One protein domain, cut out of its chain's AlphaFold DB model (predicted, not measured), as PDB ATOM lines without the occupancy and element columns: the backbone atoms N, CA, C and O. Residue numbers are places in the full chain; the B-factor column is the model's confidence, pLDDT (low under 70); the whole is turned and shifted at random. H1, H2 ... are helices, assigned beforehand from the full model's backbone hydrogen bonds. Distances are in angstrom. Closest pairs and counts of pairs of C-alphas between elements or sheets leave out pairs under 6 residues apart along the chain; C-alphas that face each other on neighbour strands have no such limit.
ATOM      1  N   ALA A  40      12.995  21.975  -3.565       84.69
ATOM      2  CA  ALA A  40      12.098  21.052  -2.867       84.69
ATOM      3  C   ALA A  40      11.521  21.655  -1.573       84.69
ATOM      4  O   ALA A  40      10.425  21.305  -1.150       84.69
ATOM      5  N   LEU A  41      12.220  22.590  -0.930       82.06
ATOM      6  CA  LEU A  41      11.683  23.331   0.211       82.06
ATOM      7  C   LEU A  41      10.530  24.265  -0.162       82.06
ATOM      8  O   LEU A  41       9.567  24.395   0.598       82.06
ATOM      9  N   ARG A  42      10.664  24.955  -1.294       82.50
ATOM     10  CA  ARG A  42       9.753  26.024  -1.722       82.50
ATOM     11  C   ARG A  42       8.559  25.455  -2.472       82.50
ATOM     12  O   ARG A  42       7.418  25.790  -2.165       82.50
ATOM     13  N   ASP A  43       8.819  24.534  -3.387       88.00
ATOM     14  CA  ASP A  43       7.829  24.000  -4.305       88.00
ATOM     15  C   ASP A  43       7.098  22.789  -3.707       88.00
ATOM     16  O   ASP A  43       7.705  21.836  -3.213       88.00
ATOM     17  N   ARG A  44       5.762  22.836  -3.681       85.50
ATOM     18  CA  ARG A  44       4.927  21.724  -3.205       85.50
ATOM     19  C   ARG A  44       4.889  20.571  -4.207       85.50
ATOM     20  O   ARG A  44       4.887  19.421  -3.772       85.50
ATOM     21  N   ASN A  45       4.851  20.855  -5.502       87.62
ATOM     22  CA  ASN A  45       4.750  19.836  -6.541       87.62
ATOM     23  C   ASN A  45       6.028  19.007  -6.587       87.62
ATOM     24  O   ASN A  45       5.957  17.778  -6.564       87.62
ATOM     25  N   LEU A  46       7.193  19.657  -6.495       88.88
ATOM     26  CA  LEU A  46       8.468  18.942  -6.428       88.88
ATOM     27  C   LEU A  46       8.523  17.983  -5.231       88.88
ATOM     28  O   LEU A  46       8.997  16.857  -5.361       88.88
ATOM     29  N   ARG A  47       7.975  18.368  -4.071       84.62
ATOM     30  CA  ARG A  47       7.887  17.473  -2.902       84.62
ATOM     31  C   ARG A  47       7.030  16.241  -3.166       84.62
ATOM     32  O   ARG A  47       7.419  15.139  -2.784       84.62
ATOM     33  N   ILE A  48       5.888  16.427  -3.825       84.50
ATOM     34  CA  ILE A  48       4.997  15.329  -4.212       84.50
ATOM     35  C   ILE A  48       5.711  14.411  -5.211       84.50
ATOM     36  O   ILE A  48       5.727  13.198  -5.013       84.50
ATOM     37  N   HIS A  49       6.366  14.971  -6.230       90.25
ATOM     38  CA  HIS A  49       7.121  14.197  -7.212       90.25
ATOM     39  C   HIS A  49       8.284  13.420  -6.591       90.25
ATOM     40  O   HIS A  49       8.472  12.256  -6.934       90.25
ATOM     41  N   LEU A  50       9.014  13.994  -5.629       85.62
ATOM     42  CA  LEU A  50      10.056  13.275  -4.890       85.62
ATOM     43  C   LEU A  50       9.481  12.123  -4.053       85.62
ATOM     44  O   LEU A  50      10.040  11.029  -4.062       85.62
ATOM     45  N   ALA A  51       8.349  12.330  -3.370       80.38
ATOM     46  CA  ALA A  51       7.684  11.273  -2.606       80.38
ATOM     47  C   ALA A  51       7.221  10.116  -3.506       80.38
ATOM     48  O   ALA A  51       7.500   8.953  -3.216       80.38
ATOM     49  N   LEU A  52       6.559  10.430  -4.624       84.19
ATOM     50  CA  LEU A  52       6.148   9.433  -5.616       84.19
ATOM     51  C   LEU A  52       7.357   8.748  -6.268       84.19
ATOM     52  O   LEU A  52       7.330   7.540  -6.484       84.19
ATOM     53  N   GLY A  53       8.437   9.492  -6.516       87.75
ATOM     54  CA  GLY A  53       9.693   8.968  -7.048       87.75
ATOM     55  C   GLY A  53      10.337   7.929  -6.130       87.75
ATOM     56  O   GLY A  53      10.791   6.896  -6.612       87.75
ATOM     57  N   VAL A  54      10.317   8.144  -4.808       82.62
ATOM     58  CA  VAL A  54      10.786   7.150  -3.823       82.62
ATOM     59  C   VAL A  54       9.967   5.862  -3.914       82.62
ATOM     60  O   VAL A  54      10.542   4.774  -3.934       82.62
ATOM     61  N   LEU A  55       8.637   5.970  -4.001       81.44
ATOM     62  CA  LEU A  55       7.754   4.805  -4.127       81.44
ATOM     63  C   LEU A  55       8.002   4.045  -5.437       81.44
ATOM     64  O   LEU A  55       8.122   2.820  -5.425       81.44
ATOM     65  N   ALA A  56       8.141   4.762  -6.551       88.44
ATOM     66  CA  ALA A  56       8.425   4.177  -7.856       88.44
ATOM     67  C   ALA A  56       9.826   3.538  -7.920       88.44
ATOM     68  O   ALA A  56       9.975   2.454  -8.481       88.44
ATOM     69  N   ALA A  57      10.844   4.139  -7.298       86.00
ATOM     70  CA  ALA A  57      12.182   3.556  -7.195       86.00
ATOM     71  C   ALA A  57      12.200   2.295  -6.313       86.00
ATOM     72  O   ALA A  57      12.855   1.311  -6.657       86.00
ATOM     73  N   ALA A  58      11.442   2.291  -5.210       80.88
ATOM     74  CA  ALA A  58      11.273   1.109  -4.368       80.88
ATOM     75  C   ALA A  58      10.545  -0.022  -5.113       80.88
ATOM     76  O   ALA A  58      10.983  -1.172  -5.068       80.88
ATOM     77  N   PHE A  59       9.497   0.306  -5.874       84.69
ATOM     78  CA  PHE A  59       8.850  -0.633  -6.791       84.69
ATOM     79  C   PHE A  59       9.851  -1.183  -7.815       84.69
ATOM     80  O   PHE A  59       9.975  -2.396  -7.963       84.69
ATOM     81  N   ALA A  60      10.639  -0.314  -8.451       88.19
ATOM     82  CA  ALA A  60      11.674  -0.703  -9.405       88.19
ATOM     83  C   ALA A  60      12.843  -1.477  -8.769       88.19
ATOM     84  O   ALA A  60      13.649  -2.039  -9.504       88.19
ATOM     85  N   ALA A  61      12.971  -1.521  -7.441       83.69
ATOM     86  CA  ALA A  61      13.914  -2.394  -6.743       83.69
ATOM     87  C   ALA A  61      13.317  -3.790  -6.511       83.69
ATOM     88  O   ALA A  61      13.986  -4.793  -6.747       83.69
ATOM     89  N   ALA A  62      12.057  -3.851  -6.070       81.94
ATOM     90  CA  ALA A  62      11.402  -5.072  -5.607       81.94
ATOM     91  C   ALA A  62      10.704  -5.889  -6.706       81.94
ATOM     92  O   ALA A  62      10.599  -7.108  -6.591       81.94
ATOM     93  N   ALA A  63      10.186  -5.229  -7.743       85.00
ATOM     94  CA  ALA A  63       9.425  -5.885  -8.796       85.00
ATOM     95  C   ALA A  63      10.350  -6.654  -9.768       85.00
ATOM     96  O   ALA A  63      11.452  -6.178 -10.093       85.00
ATOM     97  N   PRO A  64       9.905  -7.817 -10.281       88.81
ATOM     98  CA  PRO A  64      10.637  -8.594 -11.279       88.81
ATOM     99  C   PRO A  64      10.460  -7.983 -12.677       88.81
ATOM    100  O   PRO A  64       9.794  -8.535 -13.545       88.81
ATOM    101  N   LEU A  65      11.030  -6.796 -12.875       90.38
ATOM    102  CA  LEU A  65      10.963  -6.051 -14.130       90.38
ATOM    103  C   LEU A  65      12.071  -6.475 -15.091       90.38
ATOM    104  O   LEU A  65      13.210  -6.710 -14.665       90.38
ATOM    105  N   SER A  66      11.775  -6.442 -16.388       93.94
ATOM    106  CA  SER A  66      12.802  -6.495 -17.426       93.94
ATOM    107  C   SER A  66      13.785  -5.314 -17.300       93.94
ATOM    108  O   SER A  66      13.455  -4.273 -16.711       93.94
ATOM    109  N   PRO A  67      15.001  -5.416 -17.873       92.00
ATOM    110  CA  PRO A  67      15.957  -4.309 -17.868       92.00
ATOM    111  C   PRO A  67      15.389  -3.016 -18.473       92.00
ATOM    112  O   PRO A  67      15.661  -1.933 -17.959       92.00
ATOM    113  N   ALA A  68      14.564  -3.129 -19.521       95.12
ATOM    114  CA  ALA A  68      13.960  -1.989 -20.206       95.12
ATOM    115  C   ALA A  68      12.897  -1.286 -19.349       95.12
ATOM    116  O   ALA A  68      12.952  -0.068 -19.190       95.12
ATOM    117  N   GLU A  69      11.973  -2.034 -18.743       95.19
ATOM    118  CA  GLU A  69      10.948  -1.474 -17.845       95.19
ATOM    119  C   GLU A  69      11.589  -0.791 -16.635       95.19
ATOM    120  O   GLU A  69      11.180   0.295 -16.221       95.19
ATOM    121  N   ARG A  70      12.646  -1.402 -16.091       93.88
ATOM    122  CA  ARG A  70      13.386  -0.843 -14.963       93.88
ATOM    123  C   ARG A  70      14.108   0.444 -15.343       93.88
ATOM    124  O   ARG A  70      14.013   1.424 -14.610       93.88
ATOM    125  N   ALA A  71      14.798   0.457 -16.483       94.19
ATOM    126  CA  ALA A  71      15.455   1.655 -16.993       94.19
ATOM    127  C   ALA A  71      14.442   2.781 -17.245       94.19
ATOM    128  O   ALA A  71      14.679   3.910 -16.818       94.19
ATOM    129  N   LEU A  72      13.293   2.467 -17.853       96.62
ATOM    130  CA  LEU A  72      12.214   3.424 -18.088       96.62
ATOM    131  C   LEU A  72      11.728   4.055 -16.779       96.62
ATOM    132  O   LEU A  72      11.695   5.279 -16.673       96.62
ATOM    133  N   LEU A  73      11.420   3.251 -15.755       95.12
ATOM    134  CA  LEU A  73      10.991   3.782 -14.458       95.12
ATOM    135  C   LEU A  73      12.059   4.659 -13.806       95.12
ATOM    136  O   LEU A  73      11.737   5.741 -13.325       95.12
ATOM    137  N   LEU A  74      13.325   4.233 -13.808       93.50
ATOM    138  CA  LEU A  74      14.415   5.016 -13.217       93.50
ATOM    139  C   LEU A  74      14.624   6.352 -13.937       93.50
ATOM    140  O   LEU A  74      14.848   7.369 -13.282       93.50
ATOM    141  N   VAL A  75      14.497   6.368 -15.266       96.94
ATOM    142  CA  VAL A  75      14.545   7.604 -16.055       96.94
ATOM    143  C   VAL A  75      13.382   8.521 -15.691       96.94
ATOM    144  O   VAL A  75      13.621   9.689 -15.417       96.94
ATOM    145  N   LEU A  76      12.145   8.020 -15.621       97.19
ATOM    146  CA  LEU A  76      10.973   8.843 -15.280       97.19
ATOM    147  C   LEU A  76      11.051   9.396 -13.850       97.19
ATOM    148  O   LEU A  76      10.744  10.566 -13.616       97.19
ATOM    149  N   VAL A  77      11.539   8.584 -12.909       93.25
ATOM    150  CA  VAL A  77      11.785   8.975 -11.514       93.25
ATOM    151  C   VAL A  77      12.808  10.108 -11.401       93.25
ATOM    152  O   VAL A  77      12.678  10.948 -10.513       93.25
ATOM    153  N   ALA A  78      13.803  10.164 -12.287       94.00
ATOM    154  CA  ALA A  78      14.763  11.265 -12.336       94.00
ATOM    155  C   ALA A  78      14.236  12.472 -13.132       94.00
ATOM    156  O   ALA A  78      14.441  13.620 -12.736       94.00
ATOM    157  N   LEU A  79      13.549  12.220 -14.248       96.81
ATOM    158  CA  LEU A  79      13.165  13.236 -15.222       96.81
ATOM    159  C   LEU A  79      12.010  14.112 -14.732       96.81
ATOM    160  O   LEU A  79      12.051  15.318 -14.947       96.81
ATOM    161  N   VAL A  80      11.011  13.547 -14.045       96.44
ATOM    162  CA  VAL A  80       9.864  14.325 -13.540       96.44
ATOM    163  C   VAL A  80      10.299  15.376 -12.503       96.44
ATOM    164  O   VAL A  80      10.007  16.553 -12.714       96.44
ATOM    165  N   PRO A  81      11.052  15.038 -11.431       92.81
ATOM    166  CA  PRO A  81      11.563  16.047 -10.501       92.81
ATOM    167  C   PRO A  81      12.516  17.052 -11.160       92.81
ATOM    168  O   PRO A  81      12.528  18.220 -10.778       92.81
ATOM    169  N   ALA A  82      13.310  16.621 -12.148       95.19
ATOM    170  CA  ALA A  82      14.187  17.520 -12.894       95.19
ATOM    171  C   ALA A  82      13.392  18.537 -13.729       95.19
ATOM    172  O   ALA A  82      13.736  19.718 -13.732       95.19
ATOM    173  N   ALA A  83      12.318  18.102 -14.394       96.75
ATOM    174  CA  ALA A  83      11.426  18.975 -15.151       96.75
ATOM    175  C   ALA A  83      10.693  19.970 -14.240       96.75
ATOM    176  O   ALA A  83      10.630  21.149 -14.567       96.75
ATOM    177  N   GLU A  84      10.219  19.528 -13.072       96.00
ATOM    178  CA  GLU A  84       9.604  20.416 -12.079       96.00
ATOM    179  C   GLU A  84      10.611  21.456 -11.561       96.00
ATOM    180  O   GLU A  84      10.317  22.646 -11.534       96.00
ATOM    181  N   ALA A  85      11.844  21.048 -11.233       94.31
ATOM    182  CA  ALA A  85      12.883  21.985 -10.804       94.31
ATOM    183  C   ALA A  85      13.267  22.989 -11.907       94.31
ATOM    184  O   ALA A  85      13.536  24.158 -11.616       94.31
ATOM    185  N   ALA A  86      13.282  22.548 -13.169       95.81
ATOM    186  CA  ALA A  86      13.478  23.423 -14.320       95.81
ATOM    187  C   ALA A  86      12.300  24.390 -14.509       95.81
ATOM    188  O   ALA A  86      12.536  25.559 -14.808       95.81
ATOM    189  N   ASN A  87      11.060  23.943 -14.276       96.56
ATOM    190  CA  ASN A  87       9.878  24.801 -14.276       96.56
ATOM    191  C   ASN A  87       9.996  25.905 -13.217       96.56
ATOM    192  O   ASN A  87       9.910  27.078 -13.570       96.56
ATOM    193  N   SER A  88      10.315  25.576 -11.959       94.81
ATOM    194  CA  SER A  88      10.480  26.598 -10.911       94.81
ATOM    195  C   SER A  88      11.618  27.582 -11.234       94.81
ATOM    196  O   SER A  88      11.531  28.773 -10.930       94.81
ATOM    197  N   ALA A  89      12.704  27.108 -11.858       94.50
ATOM    198  CA  ALA A  89      13.799  27.969 -12.304       94.50
ATOM    199  C   ALA A  89      13.375  28.903 -13.452       94.50
ATOM    200  O   ALA A  89      13.744  30.080 -13.451       94.50
ATOM    201  N   LEU A  90      12.590  28.399 -14.408       95.31
ATOM    202  CA  LEU A  90      12.031  29.183 -15.507       95.31
ATOM    203  C   LEU A  90      11.050  30.230 -14.984       95.31
ATOM    204  O   LEU A  90      11.149  31.389 -15.375       95.31
ATOM    205  N   GLU A  91      10.157  29.865 -14.063       94.00
ATOM    206  CA  GLU A  91       9.243  30.804 -13.411       94.00
ATOM    207  C   GLU A  91      10.005  31.956 -12.748       94.00
ATOM    208  O   GLU A  91       9.700  33.118 -13.019       94.00
ATOM    209  N   ALA A  92      11.048  31.643 -11.970       93.81
ATOM    210  CA  ALA A  92      11.899  32.646 -11.336       93.81
ATOM    211  C   ALA A  92      12.625  33.537 -12.358       93.81
ATOM    212  O   ALA A  92      12.725  34.749 -12.164       93.81
ATOM    213  N   ALA A  93      13.117  32.967 -13.461       95.56
ATOM    214  CA  ALA A  93      13.749  33.740 -14.529       95.56
ATOM    215  C   ALA A  93      12.752  34.688 -15.218       95.56
ATOM    216  O   ALA A  93      13.084  35.845 -15.483       95.56
ATOM    217  N   VAL A  94      11.524  34.226 -15.465       94.81
ATOM    218  CA  VAL A  94      10.443  35.041 -16.036       94.81
ATOM    219  C   VAL A  94      10.029  36.156 -15.073       94.81
ATOM    220  O   VAL A  94       9.852  37.286 -15.522       94.81
ATOM    221  N   ASP A  95       9.936  35.884 -13.769       93.31
ATOM    222  CA  ASP A  95       9.617  36.898 -12.749       93.31
ATOM    223  C   ASP A  95      10.676  37.998 -12.659       93.31
ATOM    224  O   ASP A  95      10.348  39.177 -12.520       93.31
ATOM    225  N   LEU A  96      11.953  37.631 -12.791       94.56
ATOM    226  CA  LEU A  96      13.052  38.596 -12.839       94.56
ATOM    227  C   LEU A  96      13.038  39.425 -14.131       94.56
ATOM    228  O   LEU A  96      13.332  40.619 -14.096       94.56
ATOM    229  N   ALA A  97      12.707  38.807 -15.267       93.50
ATOM    230  CA  ALA A  97      12.677  39.474 -16.568       93.50
ATOM    231  C   ALA A  97      11.417  40.331 -16.784       93.50
ATOM    232  O   ALA A  97      11.448  41.285 -17.564       93.50
ATOM    233  N   SER A  98      10.307  40.012 -16.111       90.88
ATOM    234  CA  SER A  98       9.029  40.713 -16.239       90.88
ATOM    235  C   SER A  98       8.401  40.981 -14.861       90.88
ATOM    236  O   SER A  98       7.463  40.294 -14.466       90.88
ATOM    237  N   PRO A  99       8.857  42.018 -14.127       80.44
ATOM    238  CA  PRO A  99       8.394  42.328 -12.764       80.44
ATOM    239  C   PRO A  99       6.924  42.789 -12.652       80.44
ATOM    240  O   PRO A  99       6.476  43.183 -11.577       80.44
ATOM    241  N   GLY A 100       6.173  42.795 -13.759       81.12
ATOM    242  CA  GLY A 100       4.770  43.198 -13.842       81.12
ATOM    243  C   GLY A 100       3.916  42.132 -14.528       81.12
ATOM    244  O   GLY A 100       4.422  41.158 -15.078       81.12
ATOM    245  N   ARG A 101       2.591  42.309 -14.524       78.50
ATOM    246  CA  ARG A 101       1.691  41.382 -15.225       78.50
ATOM    247  C   ARG A 101       1.872  41.524 -16.739       78.50
ATOM    248  O   ARG A 101       1.464  42.526 -17.317       78.50
ATOM    249  N   SER A 102       2.472  40.511 -17.356       92.62
ATOM    250  CA  SER A 102       2.661  40.376 -18.802       92.62
ATOM    251  C   SER A 102       1.930  39.136 -19.298       92.62
ATOM    252  O   SER A 102       2.071  38.052 -18.731       92.62
ATOM    253  N   GLU A 103       1.177  39.283 -20.385       93.81
ATOM    254  CA  GLU A 103       0.496  38.154 -21.020       93.81
ATOM    255  C   GLU A 103       1.498  37.115 -21.549       93.81
ATOM    256  O   GLU A 103       1.291  35.914 -21.402       93.81
ATOM    257  N   GLY A 104       2.647  37.562 -22.067       93.75
ATOM    258  CA  GLY A 104       3.719  36.661 -22.492       93.75
ATOM    259  C   GLY A 104       4.345  35.886 -21.328       93.75
ATOM    260  O   GLY A 104       4.618  34.697 -21.461       93.75
ATOM    261  N   ALA A 105       4.517  36.532 -20.168       93.62
ATOM    262  CA  ALA A 105       5.006  35.868 -18.959       93.62
ATOM    263  C   ALA A 105       4.022  34.795 -18.471       93.62
ATOM    264  O   ALA A 105       4.443  33.699 -18.109       93.62
ATOM    265  N   ARG A 106       2.714  35.083 -18.521       95.00
ATOM    266  CA  ARG A 106       1.659  34.111 -18.208       95.00
ATOM    267  C   ARG A 106       1.734  32.897 -19.137       95.00
ATOM    268  O   ARG A 106       1.838  31.777 -18.653       95.00
ATOM    269  N   ILE A 107       1.760  33.121 -20.453       96.38
ATOM    270  CA  ILE A 107       1.828  32.045 -21.457       96.38
ATOM    271  C   ILE A 107       3.076  31.174 -21.263       96.38
ATOM    272  O   ILE A 107       2.975  29.950 -21.318       96.38
ATOM    273  N   ALA A 108       4.242  31.779 -21.014       95.38
ATOM    274  CA  ALA A 108       5.486  31.037 -20.808       95.38
ATOM    275  C   ALA A 108       5.417  30.113 -19.580       95.38
ATOM    276  O   ALA A 108       5.811  28.950 -19.665       95.38
ATOM    277  N   LYS A 109       4.887  30.615 -18.458       94.75
ATOM    278  CA  LYS A 109       4.716  29.829 -17.229       94.75
ATOM    279  C   LYS A 109       3.676  28.724 -17.395       94.75
ATOM    280  O   LYS A 109       3.949  27.581 -17.044       94.75
ATOM    281  N   ASP A 110       2.530  29.035 -17.998       96.81
ATOM    282  CA  ASP A 110       1.467  28.055 -18.242       96.81
ATOM    283  C   ASP A 110       1.955  26.922 -19.162       96.81
ATOM    284  O   ASP A 110       1.660  25.750 -18.924       96.81
ATOM    285  N   ALA A 111       2.748  27.245 -20.189       97.62
ATOM    286  CA  ALA A 111       3.344  26.252 -21.076       97.62
ATOM    287  C   ALA A 111       4.376  25.366 -20.355       97.62
ATOM    288  O   ALA A 111       4.386  24.152 -20.563       97.62
ATOM    289  N   ALA A 112       5.220  25.949 -19.498       96.56
ATOM    290  CA  ALA A 112       6.203  25.201 -18.715       96.56
ATOM    291  C   ALA A 112       5.522  24.247 -17.715       96.56
ATOM    292  O   ALA A 112       5.835  23.054 -17.696       96.56
ATOM    293  N   ALA A 113       4.501  24.719 -16.994       95.75
ATOM    294  CA  ALA A 113       3.678  23.883 -16.123       95.75
ATOM    295  C   ALA A 113       2.946  22.777 -16.908       95.75
ATOM    296  O   ALA A 113       2.898  21.622 -16.477       95.75
ATOM    297  N   GLY A 114       2.422  23.097 -18.097       97.62
ATOM    298  CA  GLY A 114       1.799  22.127 -19.000       97.62
ATOM    299  C   GLY A 114       2.757  21.019 -19.451       97.62
ATOM    300  O   GLY A 114       2.359  19.854 -19.520       97.62
ATOM    301  N   ALA A 115       4.029  21.346 -19.696       97.88
ATOM    302  CA  ALA A 115       5.053  20.362 -20.036       97.88
ATOM    303  C   ALA A 115       5.326  19.392 -18.875       97.88
ATOM    304  O   ALA A 115       5.404  18.180 -19.098       97.88
ATOM    305  N   VAL A 116       5.408  19.894 -17.636       97.19
ATOM    306  CA  VAL A 116       5.577  19.021 -16.464       97.19
ATOM    307  C   VAL A 116       4.349  18.139 -16.253       97.19
ATOM    308  O   VAL A 116       4.496  16.937 -16.023       97.19
ATOM    309  N   LEU A 117       3.138  18.683 -16.424       96.62
ATOM    310  CA  LEU A 117       1.897  17.911 -16.341       96.62
ATOM    311  C   LEU A 117       1.862  16.767 -17.364       96.62
ATOM    312  O   LEU A 117       1.541  15.632 -17.004       96.62
ATOM    313  N   ALA A 118       2.215  17.040 -18.621       98.19
ATOM    314  CA  ALA A 118       2.263  16.026 -19.672       98.19
ATOM    315  C   ALA A 118       3.283  14.921 -19.352       98.19
ATOM    316  O   ALA A 118       2.976  13.732 -19.480       98.19
ATOM    317  N   LEU A 119       4.474  15.295 -18.874       98.06
ATOM    318  CA  LEU A 119       5.508  14.345 -18.469       98.06
ATOM    319  C   LEU A 119       5.070  13.495 -17.263       98.06
ATOM    320  O   LEU A 119       5.274  12.278 -17.252       98.06
ATOM    321  N   ALA A 120       4.447  14.112 -16.259       95.94
ATOM    322  CA  ALA A 120       3.922  13.415 -15.091       95.94
ATOM    323  C   ALA A 120       2.816  12.423 -15.483       95.94
ATOM    324  O   ALA A 120       2.847  11.269 -15.053       95.94
ATOM    325  N   ALA A 121       1.888  12.829 -16.355       97.62
ATOM    326  CA  ALA A 121       0.841  11.955 -16.876       97.62
ATOM    327  C   ALA A 121       1.427  10.770 -17.659       97.62
ATOM    328  O   ALA A 121       1.072   9.623 -17.391       97.62
ATOM    329  N   GLY A 122       2.381  11.018 -18.562       97.94
ATOM    330  CA  GLY A 122       3.085   9.958 -19.291       97.94
ATOM    331  C   GLY A 122       3.811   8.984 -18.361       97.94
ATOM    332  O   GLY A 122       3.770   7.774 -18.576       97.94
ATOM    333  N   SER A 123       4.398   9.491 -17.274       96.81
ATOM    334  CA  SER A 123       5.064   8.661 -16.264       96.81
ATOM    335  C   SER A 123       4.086   7.736 -15.534       96.81
ATOM    336  O   SER A 123       4.390   6.564 -15.310       96.81
ATOM    337  N   VAL A 124       2.892   8.237 -15.200       96.12
ATOM    338  CA  VAL A 124       1.818   7.430 -14.600       96.12
ATOM    339  C   VAL A 124       1.330   6.365 -15.578       96.12
ATOM    340  O   VAL A 124       1.187   5.210 -15.185       96.12
ATOM    341  N   LEU A 125       1.120   6.711 -16.850       97.75
ATOM    342  CA  LEU A 125       0.698   5.748 -17.871       97.75
ATOM    343  C   LEU A 125       1.734   4.635 -18.072       97.75
ATOM    344  O   LEU A 125       1.366   3.463 -18.121       97.75
ATOM    345  N   ALA A 126       3.025   4.978 -18.117       97.12
ATOM    346  CA  ALA A 126       4.104   3.996 -18.179       97.12
ATOM    347  C   ALA A 126       4.085   3.057 -16.961       97.12
ATOM    348  O   ALA A 126       4.176   1.840 -17.113       97.12
ATOM    349  N   PHE A 127       3.899   3.598 -15.754       95.12
ATOM    350  CA  PHE A 127       3.776   2.785 -14.544       95.12
ATOM    351  C   PHE A 127       2.549   1.860 -14.580       95.12
ATOM    352  O   PHE A 127       2.663   0.681 -14.250       95.12
ATOM    353  N   LEU A 128       1.391   2.356 -15.027       94.94
ATOM    354  CA  LEU A 128       0.168   1.559 -15.164       94.94
ATOM    355  C   LEU A 128       0.283   0.457 -16.224       94.94
ATOM    356  O   LEU A 128      -0.386  -0.561 -16.092       94.94
ATOM    357  N   ALA A 129       1.128   0.623 -17.241       95.81
ATOM    358  CA  ALA A 129       1.422  -0.441 -18.200       95.81
ATOM    359  C   ALA A 129       2.303  -1.550 -17.589       95.81
ATOM    360  O   ALA A 129       2.126  -2.723 -17.905       95.81
ATOM    361  N   ILE A 130       3.222  -1.185 -16.688       95.12
ATOM    362  CA  ILE A 130       4.181  -2.102 -16.049       95.12
ATOM    363  C   ILE A 130       3.575  -2.835 -14.838       95.12
ATOM    364  O   ILE A 130       3.931  -3.977 -14.546       95.12
ATOM    365  N   LEU A 131       2.668  -2.194 -14.096       92.75
ATOM    366  CA  LEU A 131       2.165  -2.709 -12.819       92.75
ATOM    367  C   LEU A 131       1.363  -4.028 -12.929       92.75
ATOM    368  O   LEU A 131       1.656  -4.935 -12.146       92.75
ATOM    369  N   PRO A 132       0.382  -4.190 -13.845       93.75
ATOM    370  CA  PRO A 132      -0.442  -5.398 -13.916       93.75
ATOM    371  C   PRO A 132       0.348  -6.709 -14.068       93.75
ATOM    372  O   PRO A 132       0.086  -7.626 -13.288       93.75
ATOM    373  N   PRO A 133       1.333  -6.835 -14.987       91.88
ATOM    374  CA  PRO A 133       2.105  -8.072 -15.102       91.88
ATOM    375  C   PRO A 133       3.020  -8.320 -13.892       91.88
ATOM    376  O   PRO A 133       3.250  -9.471 -13.525       91.88
ATOM    377  N   ALA A 134       3.505  -7.266 -13.227       89.12
ATOM    378  CA  ALA A 134       4.341  -7.387 -12.032       89.12
ATOM    379  C   ALA A 134       3.545  -7.736 -10.755       89.12
ATOM    380  O   ALA A 134       4.125  -8.201  -9.766       89.12
ATOM    381  N   TRP A 135       2.225  -7.516 -10.752       89.62
ATOM    382  CA  TRP A 135       1.376  -7.598  -9.560       89.62
ATOM    383  C   TRP A 135       1.386  -8.964  -8.847       89.62
ATOM    384  O   TRP A 135       1.582  -8.973  -7.628       89.62
ATOM    385  N   PRO A 136       1.247 -10.124  -9.525       91.38
ATOM    386  CA  PRO A 136       1.206 -11.419  -8.836       91.38
ATOM    387  C   PRO A 136       2.490 -11.728  -8.058       91.38
ATOM    388  O   PRO A 136       2.442 -12.212  -6.926       91.38
ATOM    389  N   ALA A 137       3.647 -11.394  -8.634       86.94
ATOM    390  CA  ALA A 137       4.942 -11.599  -7.994       86.94
ATOM    391  C   ALA A 137       5.145 -10.671  -6.787       86.94
ATOM    392  O   ALA A 137       5.710 -11.082  -5.773       86.94
ATOM    393  N   LEU A 138       4.656  -9.431  -6.870       84.81
ATOM    394  CA  LEU A 138       4.665  -8.498  -5.743       84.81
ATOM    395  C   LEU A 138       3.744  -8.964  -4.617       84.81
ATOM    396  O   LEU A 138       4.138  -8.910  -3.454       84.81
ATOM    397  N   TRP A 139       2.556  -9.470  -4.955       86.44
ATOM    398  CA  TRP A 139       1.606 -10.000  -3.979       86.44
ATOM    399  C   TRP A 139       2.192 -11.178  -3.195       86.44
ATOM    400  O   TRP A 139       2.147 -11.185  -1.966       86.44
ATOM    401  N   ALA A 140       2.849 -12.116  -3.882       85.94
ATOM    402  CA  ALA A 140       3.544 -13.233  -3.240       85.94
ATOM    403  C   ALA A 140       4.654 -12.781  -2.266       85.94
ATOM    404  O   ALA A 140       5.001 -13.502  -1.333       85.94
ATOM    405  N   ARG A 141       5.198 -11.573  -2.456       79.00
ATOM    406  CA  ARG A 141       6.267 -10.979  -1.637       79.00
ATOM    407  C   ARG A 141       5.757  -9.933  -0.649       79.00
ATOM    408  O   ARG A 141       6.570  -9.334   0.053       79.00
ATOM    409  N   ALA A 142       4.445  -9.703  -0.558       78.25
ATOM    410  CA  ALA A 142       3.872  -8.602   0.215       78.25
ATOM    411  C   ALA A 142       4.333  -8.605   1.684       78.25
ATOM    412  O   ALA A 142       4.685  -7.552   2.210       78.25
ATOM    413  N   GLY A 143       4.439  -9.779   2.318       72.12
ATOM    414  CA  GLY A 143       4.945  -9.901   3.692       72.12
ATOM    415  C   GLY A 143       6.400  -9.438   3.867       72.12
ATOM    416  O   GLY A 143       6.725  -8.807   4.869       72.12
ATOM    417  N   ALA A 144       7.262  -9.681   2.875       68.50
ATOM    418  CA  ALA A 144       8.657  -9.230   2.883       68.50
ATOM    419  C   ALA A 144       8.807  -7.749   2.480       68.50
ATOM    420  O   ALA A 144       9.750  -7.082   2.903       68.50
ATOM    421  N   LEU A 145       7.876  -7.231   1.672       68.06
ATOM    422  CA  LEU A 145       7.897  -5.861   1.148       68.06
ATOM    423  C   LEU A 145       7.167  -4.850   2.045       68.06
ATOM    424  O   LEU A 145       7.460  -3.658   1.971       68.06
ATOM    425  N   ALA A 146       6.266  -5.295   2.924       69.62
ATOM    426  CA  ALA A 146       5.501  -4.422   3.815       69.62
ATOM    427  C   ALA A 146       6.379  -3.542   4.732       69.62
ATOM    428  O   ALA A 146       6.117  -2.338   4.802       69.62
ATOM    429  N   PRO A 147       7.461  -4.044   5.367       65.00
ATOM    430  CA  PRO A 147       8.360  -3.198   6.158       65.00
ATOM    431  C   PRO A 147       9.101  -2.154   5.312       65.00
ATOM    432  O   PRO A 147       9.316  -1.030   5.763       65.00
ATOM    433  N   ALA A 148       9.462  -2.498   4.070       64.56
ATOM    434  CA  ALA A 148      10.124  -1.583   3.143       64.56
ATOM    435  C   ALA A 148       9.174  -0.471   2.664       64.56
ATOM    436  O   ALA A 148       9.545   0.701   2.665       64.56
ATOM    437  N   ALA A 149       7.928  -0.821   2.324       65.94
ATOM    438  CA  ALA A 149       6.890   0.135   1.949       65.94
ATOM    439  C   ALA A 149       6.515   1.067   3.116       65.94
ATOM    440  O   ALA A 149       6.437   2.283   2.937       65.94
ATOM    441  N   ALA A 150       6.355   0.520   4.327       66.62
ATOM    442  CA  ALA A 150       6.104   1.299   5.539       66.62
ATOM    443  C   ALA A 150       7.278   2.233   5.880       66.62
ATOM    444  O   ALA A 150       7.056   3.390   6.235       66.62
ATOM    445  N   GLY A 151       8.521   1.770   5.707       65.12
ATOM    446  CA  GLY A 151       9.724   2.591   5.851       65.12
ATOM    447  C   GLY A 151       9.748   3.756   4.859       65.12
ATOM    448  O   GLY A 151       9.883   4.907   5.272       65.12
ATOM    449  N   ALA A 152       9.534   3.488   3.567       65.50
ATOM    450  CA  ALA A 152       9.507   4.511   2.518       65.50
ATOM    451  C   ALA A 152       8.428   5.584   2.769       65.50
ATOM    452  O   ALA A 152       8.720   6.781   2.731       65.50
ATOM    453  N   LEU A 153       7.206   5.163   3.115       66.44
ATOM    454  CA  LEU A 153       6.103   6.062   3.473       66.44
ATOM    455  C   LEU A 153       6.400   6.861   4.750       66.44
ATOM    456  O   LEU A 153       6.179   8.072   4.786       66.44
ATOM    457  N   GLY A 154       6.966   6.213   5.771       63.84
ATOM    458  CA  GLY A 154       7.406   6.862   7.005       63.84
ATOM    459  C   GLY A 154       8.490   7.915   6.766       63.84
ATOM    460  O   GLY A 154       8.474   8.961   7.410       63.84
ATOM    461  N   THR A 155       9.375   7.701   5.788       56.50
ATOM    462  CA  THR A 155      10.421   8.673   5.425       56.50
ATOM    463  C   THR A 155       9.864   9.857   4.642       56.50
ATOM    464  O   THR A 155      10.223  11.001   4.920       56.50
ATOM    465  N   ALA A 156       8.965   9.601   3.684       61.06
ATOM    466  CA  ALA A 156       8.279  10.654   2.938       61.06
ATOM    467  C   ALA A 156       7.451  11.546   3.879       61.06
ATOM    468  O   ALA A 156       7.463  12.775   3.755       61.06
ATOM    469  N   ALA A 157       6.815  10.933   4.883       64.38
ATOM    470  CA  ALA A 157       6.204  11.646   5.992       64.38
ATOM    471  C   ALA A 157       7.257  12.447   6.778       64.38
ATOM    472  O   ALA A 157       7.152  13.666   6.830       64.38
ATOM    473  N   ALA A 158       8.321  11.824   7.304       55.81
ATOM    474  CA  ALA A 158       9.393  12.482   8.080       55.81
ATOM    475  C   ALA A 158       9.950  13.758   7.436       55.81
ATOM    476  O   ALA A 158      10.236  14.754   8.111       55.81
ATOM    477  N   ALA A 159      10.123  13.695   6.115       54.06
ATOM    478  CA  ALA A 159      10.694  14.753   5.307       54.06
ATOM    479  C   ALA A 159       9.716  15.920   5.056       54.06
ATOM    480  O   ALA A 159      10.095  16.939   4.483       54.06
ATOM    481  N   GLY A 160       8.465  15.816   5.515       58.62
ATOM    482  CA  GLY A 160       7.441  16.842   5.319       58.62
ATOM    483  C   GLY A 160       7.003  16.963   3.862       58.62
ATOM    484  O   GLY A 160       6.597  18.050   3.442       58.62
ATOM    485  N   LEU A 161       7.131  15.869   3.100       60.59
ATOM    486  CA  LEU A 161       6.687  15.787   1.708       60.59
ATOM    487  C   LEU A 161       5.179  15.538   1.604       60.59
ATOM    488  O   LEU A 161       4.567  15.914   0.607       60.59
ATOM    489  N   LEU A 162       4.569  14.946   2.637       56.34
ATOM    490  CA  LEU A 162       3.117  14.826   2.729       56.34
ATOM    491  C   LEU A 162       2.488  16.161   3.167       56.34
ATOM    492  O   LEU A 162       3.028  16.842   4.044       56.34
ATOM    493  N   PRO A 163       1.341  16.552   2.583       46.62
ATOM    494  CA  PRO A 163       0.608  17.728   3.028       46.62
ATOM    495  C   PRO A 163       0.066  17.515   4.451       46.62
ATOM    496  O   PRO A 163      -0.714  16.598   4.688       46.62
ATOM    497  N   GLY A 164       0.474  18.373   5.391       53.94
ATOM    498  CA  GLY A 164      -0.025  18.399   6.772       53.94
ATOM    499  C   GLY A 164       1.068  18.685   7.814       53.94
ATOM    500  O   GLY A 164       2.258  18.529   7.523       53.94
ATOM    501  N   PRO A 165       0.708  19.144   9.027       49.34
ATOM    502  CA  PRO A 165       1.650  19.222  10.135       49.34
ATOM    503  C   PRO A 165       2.084  17.807  10.522       49.34
ATOM    504  O   PRO A 165       1.251  16.939  10.782       49.34
ATOM    505  N   LEU A 166       3.393  17.566  10.555       54.22
ATOM    506  CA  LEU A 166       3.907  16.301  11.063       54.22
ATOM    507  C   LEU A 166       3.674  16.236  12.572       54.22
ATOM    508  O   LEU A 166       4.053  17.179  13.272       54.22
ATOM    509  N   PRO A 167       3.092  15.149  13.093       54.66
ATOM    510  CA  PRO A 167       2.980  14.982  14.530       54.66
ATOM    511  C   PRO A 167       4.384  14.823  15.145       54.66
ATOM    512  O   PRO A 167       5.153  13.956  14.736       54.66
ATOM    513  N   GLY A 168       4.713  15.646  16.148       60.97
ATOM    514  CA  GLY A 168       5.801  15.372  17.098       60.97
ATOM    515  C   GLY A 168       7.066  16.245  17.029       60.97
ATOM    516  O   GLY A 168       7.357  16.937  16.054       60.97
ATOM    517  N   GLY A 169       7.833  16.205  18.127       65.00
ATOM    518  CA  GLY A 169       9.075  16.965  18.330       65.00
ATOM    519  C   GLY A 169      10.298  16.408  17.583       65.00
ATOM    520  O   GLY A 169      10.217  15.420  16.855       65.00
ATOM    521  N   ARG A 170      11.473  17.030  17.785       61.19
ATOM    522  CA  ARG A 170      12.740  16.701  17.086       61.19
ATOM    523  C   ARG A 170      13.092  15.201  17.096       61.19
ATOM    524  O   ARG A 170      13.586  14.697  16.092       61.19
ATOM    525  N   GLY A 171      12.781  14.486  18.181       58.22
ATOM    526  CA  GLY A 171      13.014  13.041  18.300       58.22
ATOM    527  C   GLY A 171      12.159  12.183  17.359       58.22
ATOM    528  O   GLY A 171      12.674  11.241  16.766       58.22
ATOM    529  N   VAL A 172      10.890  12.544  17.137       60.81
ATOM    530  CA  VAL A 172       9.982  11.806  16.237       60.81
ATOM    531  C   VAL A 172      10.463  11.913  14.791       60.81
ATOM    532  O   VAL A 172      10.508  10.926  14.064       60.81
ATOM    533  N   ARG A 173      10.922  13.099  14.385       56.97
ATOM    534  CA  ARG A 173      11.448  13.333  13.032       56.97
ATOM    535  C   ARG A 173      12.764  12.588  12.784       56.97
ATOM    536  O   ARG A 173      12.948  12.038  11.702       56.97
ATOM    537  N   ALA A 174      13.650  12.526  13.780       58.81
ATOM    538  CA  ALA A 174      14.881  11.739  13.703       58.81
ATOM    539  C   ALA A 174      14.595  10.230  13.626       58.81
ATOM    540  O   ALA A 174      15.186   9.537  12.801       58.81
ATOM    541  N   ALA A 175      13.642   9.734  14.420       56.31
ATOM    542  CA  ALA A 175      13.217   8.338  14.387       56.31
ATOM    543  C   ALA A 175      12.606   7.947  13.034       56.31
ATOM    544  O   ALA A 175      12.920   6.885  12.508       56.31
ATOM    545  N   LEU A 176      11.798   8.819  12.423       60.19
ATOM    546  CA  LEU A 176      11.236   8.572  11.094       60.19
ATOM    547  C   LEU A 176      12.311   8.590   9.984       60.19
ATOM    548  O   LEU A 176      12.253   7.776   9.067       60.19
ATOM    549  N   ALA A 177      13.320   9.467  10.074       58.28
ATOM    550  CA  ALA A 177      14.446   9.490   9.132       58.28
ATOM    551  C   ALA A 177      15.336   8.238   9.251       58.28
ATOM    552  O   ALA A 177      15.708   7.636   8.243       58.28
ATOM    553  N   LEU A 178      15.638   7.817  10.483       59.09
ATOM    554  CA  LEU A 178      16.369   6.580  10.760       59.09
ATOM    555  C   LEU A 178      15.560   5.343  10.352       59.09
ATOM    556  O   LEU A 178      16.121   4.426   9.763       59.09
ATOM    557  N   GLY A 179      14.246   5.337  10.590       58.69
ATOM    558  CA  GLY A 179      13.331   4.282  10.149       58.69
ATOM    559  C   GLY A 179      13.254   4.159   8.626       58.69
ATOM    560  O   GLY A 179      13.196   3.053   8.096       58.69
ATOM    561  N   GLY A 180      13.347   5.280   7.912       61.41
ATOM    562  CA  GLY A 180      13.438   5.303   6.456       61.41
ATOM    563  C   GLY A 180      14.714   4.690   5.894       61.41
ATOM    564  O   GLY A 180      14.661   3.825   5.022       61.41
ATOM    565  N   LEU A 181      15.865   5.082   6.448       62.09
ATOM    566  CA  LEU A 181      17.158   4.465   6.131       62.09
ATOM    567  C   LEU A 181      17.175   2.975   6.505       62.09
ATOM    568  O   LEU A 181      17.683   2.156   5.743       62.09
ATOM    569  N   ALA A 182      16.568   2.608   7.634       58.88
ATOM    570  CA  ALA A 182      16.420   1.217   8.045       58.88
ATOM    571  C   ALA A 182      15.531   0.419   7.075       58.88
ATOM    572  O   ALA A 182      15.827  -0.743   6.819       58.88
ATOM    573  N   GLY A 183      14.506   1.036   6.474       62.53
ATOM    574  CA  GLY A 183      13.649   0.428   5.449       62.53
ATOM    575  C   GLY A 183      14.367   0.096   4.132       62.53
ATOM    576  O   GLY A 183      13.938  -0.811   3.416       62.53
ATOM    577  N   LEU A 184      15.499   0.751   3.837       63.16
ATOM    578  CA  LEU A 184      16.329   0.440   2.667       63.16
ATOM    579  C   LEU A 184      17.055  -0.902   2.801       63.16
ATOM    580  O   LEU A 184      17.356  -1.522   1.786       63.16
ATOM    581  N   VAL A 185      17.324  -1.375   4.020       65.19
ATOM    582  CA  VAL A 185      18.047  -2.638   4.242       65.19
ATOM    583  C   VAL A 185      17.183  -3.856   3.870       65.19
ATOM    584  O   VAL A 185      17.644  -4.666   3.064       65.19
ATOM    585  N   PRO A 186      15.930  -4.000   4.353       62.97
ATOM    586  CA  PRO A 186      15.002  -5.014   3.858       62.97
ATOM    587  C   PRO A 186      14.729  -4.878   2.360       62.97
ATOM    588  O   PRO A 186      14.692  -5.889   1.667       62.97
ATOM    589  N   LEU A 187      14.600  -3.646   1.844       63.78
ATOM    590  CA  LEU A 187      14.403  -3.410   0.413       63.78
ATOM    591  C   LEU A 187      15.588  -3.922  -0.409       63.78
ATOM    592  O   LEU A 187      15.369  -4.617  -1.387       63.78
ATOM    593  N   ALA A 188      16.825  -3.623  -0.007       65.44
ATOM    594  CA  ALA A 188      18.039  -4.097  -0.671       65.44
ATOM    595  C   ALA A 188      18.158  -5.626  -0.630       65.44
ATOM    596  O   ALA A 188      18.591  -6.241  -1.599       65.44
ATOM    597  N   ARG A 189      17.750  -6.246   0.484       66.62
ATOM    598  CA  ARG A 189      17.727  -7.710   0.645       66.62
ATOM    599  C   ARG A 189      16.645  -8.373  -0.210       66.62
ATOM    600  O   ARG A 189      16.825  -9.506  -0.633       66.62
ATOM    601  N   ALA A 190      15.540  -7.671  -0.445       63.25
ATOM    602  CA  ALA A 190      14.438  -8.107  -1.292       63.25
ATOM    603  C   ALA A 190      14.546  -7.581  -2.734       63.25
ATOM    604  O   ALA A 190      13.613  -7.792  -3.509       63.25
ATOM    605  N   ALA A 191      15.621  -6.874  -3.094       65.44
ATOM    606  CA  ALA A 191      15.743  -6.232  -4.393       65.44
ATOM    607  C   ALA A 191      16.173  -7.239  -5.459       65.44
ATOM    608  O   ALA A 191      17.173  -7.933  -5.309       65.44
ATOM    609  N   GLU A 192      15.452  -7.243  -6.575       68.06
ATOM    610  CA  GLU A 192      15.862  -7.916  -7.812       68.06
ATOM    611  C   GLU A 192      17.020  -7.163  -8.494       68.06
ATOM    612  O   GLU A 192      17.793  -7.739  -9.253       68.06
ATOM    613  N   ALA A 193      17.163  -5.856  -8.223       72.75
ATOM    614  CA  ALA A 193      18.242  -5.030  -8.759       72.75
ATOM    615  C   ALA A 193      18.619  -3.868  -7.826       72.75
ATOM    616  O   ALA A 193      17.762  -3.120  -7.353       72.75
ATOM    617  N   GLN A 194      19.926  -3.642  -7.654       79.50
ATOM    618  CA  GLN A 194      20.467  -2.597  -6.769       79.50
ATOM    619  C   GLN A 194      20.165  -1.165  -7.245       79.50
ATOM    620  O   GLN A 194      20.130  -0.238  -6.436       79.50
ATOM    621  N   ALA A 195      19.915  -0.969  -8.543       82.50
ATOM    622  CA  ALA A 195      19.682   0.353  -9.127       82.50
ATOM    623  C   ALA A 195      18.437   1.054  -8.548       82.50
ATOM    624  O   ALA A 195      18.488   2.246  -8.250       82.50
ATOM    625  N   GLY A 196      17.343   0.315  -8.323       80.00
ATOM    626  CA  GLY A 196      16.136   0.857  -7.685       80.00
ATOM    627  C   GLY A 196      16.382   1.286  -6.240       80.00
ATOM    628  O   GLY A 196      15.972   2.368  -5.826       80.00
ATOM    629  N   THR A 197      17.136   0.482  -5.486       79.62
ATOM    630  CA  THR A 197      17.528   0.807  -4.109       79.62
ATOM    631  C   THR A 197      18.391   2.065  -4.053       79.62
ATOM    632  O   THR A 197      18.148   2.932  -3.214       79.62
ATOM    633  N   ALA A 198      19.369   2.199  -4.955       84.25
ATOM    634  CA  ALA A 198      20.226   3.378  -5.034       84.25
ATOM    635  C   ALA A 198      19.425   4.649  -5.366       84.25
ATOM    636  O   ALA A 198      19.603   5.678  -4.713       84.25
ATOM    637  N   ALA A 199      18.496   4.570  -6.325       85.12
ATOM    638  CA  ALA A 199      17.621   5.688  -6.669       85.12
ATOM    639  C   ALA A 199      16.721   6.100  -5.493       85.12
ATOM    640  O   ALA A 199      16.647   7.284  -5.160       85.12
ATOM    641  N   ALA A 200      16.100   5.135  -4.805       80.38
ATOM    642  CA  ALA A 200      15.298   5.408  -3.614       80.38
ATOM    643  C   ALA A 200      16.138   6.081  -2.514       80.38
ATOM    644  O   ALA A 200      15.712   7.079  -1.935       80.38
ATOM    645  N   ALA A 201      17.356   5.591  -2.267       80.38
ATOM    646  CA  ALA A 201      18.266   6.165  -1.279       80.38
ATOM    647  C   ALA A 201      18.650   7.619  -1.604       80.38
ATOM    648  O   ALA A 201      18.628   8.470  -0.714       80.38
ATOM    649  N   LEU A 202      18.955   7.924  -2.869       84.25
ATOM    650  CA  LEU A 202      19.297   9.278  -3.318       84.25
ATOM    651  C   LEU A 202      18.137  10.260  -3.122       84.25
ATOM    652  O   LEU A 202      18.331  11.349  -2.580       84.25
ATOM    653  N   LEU A 203      16.922   9.866  -3.508       82.06
ATOM    654  CA  LEU A 203      15.728  10.698  -3.345       82.06
ATOM    655  C   LEU A 203      15.384  10.928  -1.871       82.06
ATOM    656  O   LEU A 203      15.034  12.042  -1.481       82.06
ATOM    657  N   LEU A 204      15.535   9.898  -1.034       76.38
ATOM    658  CA  LEU A 204      15.362  10.015   0.414       76.38
ATOM    659  C   LEU A 204      16.407  10.938   1.045       76.38
ATOM    660  O   LEU A 204      16.063  11.747   1.907       76.38
ATOM    661  N   ALA A 205      17.666  10.861   0.609       80.12
ATOM    662  CA  ALA A 205      18.721  11.755   1.076       80.12
ATOM    663  C   ALA A 205      18.420  13.219   0.713       80.12
ATOM    664  O   ALA A 205      18.578  14.103   1.561       80.12
ATOM    665  N   LEU A 206      17.928  13.469  -0.506       81.12
ATOM    666  CA  LEU A 206      17.520  14.799  -0.961       81.12
ATOM    667  C   LEU A 206      16.345  15.336  -0.135       81.12
ATOM    668  O   LEU A 206      16.394  16.459   0.371       81.12
ATOM    669  N   ALA A 207      15.316  14.510   0.062       75.56
ATOM    670  CA  ALA A 207      14.151  14.844   0.872       75.56
ATOM    671  C   ALA A 207      14.524  15.156   2.330       75.56
ATOM    672  O   ALA A 207      14.038  16.130   2.911       75.56
ATOM    673  N   ALA A 208      15.417  14.360   2.923       73.31
ATOM    674  CA  ALA A 208      15.910  14.582   4.275       73.31
ATOM    675  C   ALA A 208      16.703  15.893   4.386       73.31
ATOM    676  O   ALA A 208      16.550  16.614   5.373       73.31
ATOM    677  N   ASP A 209      17.527  16.228   3.389       77.69
ATOM    678  CA  ASP A 209      18.272  17.490   3.379       77.69
ATOM    679  C   ASP A 209      17.350  18.708   3.291       77.69
ATOM    680  O   ASP A 209      17.476  19.633   4.098       77.69
ATOM    681  N   ALA A 210      16.362  18.667   2.395       75.12
ATOM    682  CA  ALA A 210      15.318  19.683   2.331       75.12
ATOM    683  C   ALA A 210      14.622  19.826   3.699       75.12
ATOM    684  O   ALA A 210      14.565  20.911   4.274       75.12
ATOM    685  N   ALA A 211      14.188  18.724   4.312       69.00
ATOM    686  CA  ALA A 211      13.507  18.755   5.606       69.00
ATOM    687  C   ALA A 211      14.348  19.353   6.749       69.00
ATOM    688  O   ALA A 211      13.796  20.054   7.607       69.00
ATOM    689  N   ARG A 212      15.666  19.092   6.765       72.31
ATOM    690  CA  ARG A 212      16.608  19.685   7.730       72.31
ATOM    691  C   ARG A 212      16.695  21.195   7.561       72.31
ATOM    692  O   ARG A 212      16.553  21.921   8.542       72.31
ATOM    693  N   ARG A 213      16.861  21.671   6.324       77.44
ATOM    694  CA  ARG A 213      16.947  23.105   6.003       77.44
ATOM    695  C   ARG A 213      15.678  23.862   6.389       77.44
ATOM    696  O   ARG A 213      15.771  24.989   6.862       77.44
ATOM    697  N   ARG A 214      14.501  23.233   6.270       70.75
ATOM    698  CA  ARG A 214      13.224  23.811   6.729       70.75
ATOM    699  C   ARG A 214      13.218  24.098   8.229       70.75
ATOM    700  O   ARG A 214      12.600  25.059   8.648       70.75
ATOM    701  N   ALA A 215      13.846  23.234   9.027       65.62
ATOM    702  CA  ALA A 215      13.821  23.325  10.487       65.62
ATOM    703  C   ALA A 215      14.828  24.343  11.053       65.62
ATOM    704  O   ALA A 215      14.790  24.620  12.249       65.62
ATOM    705  N   ALA A 216      15.746  24.832  10.215       71.69
ATOM    706  CA  ALA A 216      16.766  25.815  10.568       71.69
ATOM    707  C   ALA A 216      16.360  27.266  10.234       71.69
ATOM    708  O   ALA A 216      17.140  28.176  10.498       71.69
ATOM    709  N   ARG A 217      15.182  27.468   9.631       66.31
ATOM    710  CA  ARG A 217      14.571  28.777   9.364       66.31
ATOM    711  C   ARG A 217      13.490  29.054  10.394       66.31
ATOM    712  O   ARG A 217      13.347  30.237  10.754       66.31
TER     713      ARG A 217
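AT A GLANCE: This is residues 40 to 217 of the 217 residues of the protein "Diacylglycerol kinase" of Anaeromyxobacter dehalogenans (strain 2CP-1 / ATCC BAA-258) (UniProt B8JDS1). Six helices form a flat up-and-down bundle, each running against the one before: H1 in the middle, the long hairpin of H2 and H3 to one side, H4, H5 and H6 to the other. The 178 printed residues hold no named strand: all helix. The whole is compact, radius of gyration of the C-alphas 17.8 A, spans 57 by 41 by 22 A.

HOW THE PARTS SIT: H1, residues 44 to 62, touches H6, residues 194 to 215; their closest C-alphas, Ala 61 and Gly 196, are 4.0 A apart. H1 forms hairpins with H2, residues 67 to 97, and H2 with H3, residues 103 to 140. H4, residues 142 to 158, touches H5, residues 170 to 189. O i to N i+4 pairs are within hydrogen-bond range throughout H1 and H6, in 26 of 27 in H2, 29 of 34 in H3, 11 of 13 in H4, 14 of 16 in H5.

IN THESE COORDINATES: C-alpha 44 is at (4.927, 21.724, -3.205), C-alpha 215 at (13.821, 23.325, 10.487). H3, 54.5 A, has a kink of 64 degrees near residue 133.

THE WHOLE: The H4 to H5 link is long. The model's confidence is low, with pLDDT under 70, in 52 printed residues, namely residues 144 to 192, residue 211, residue 215 and residue 217.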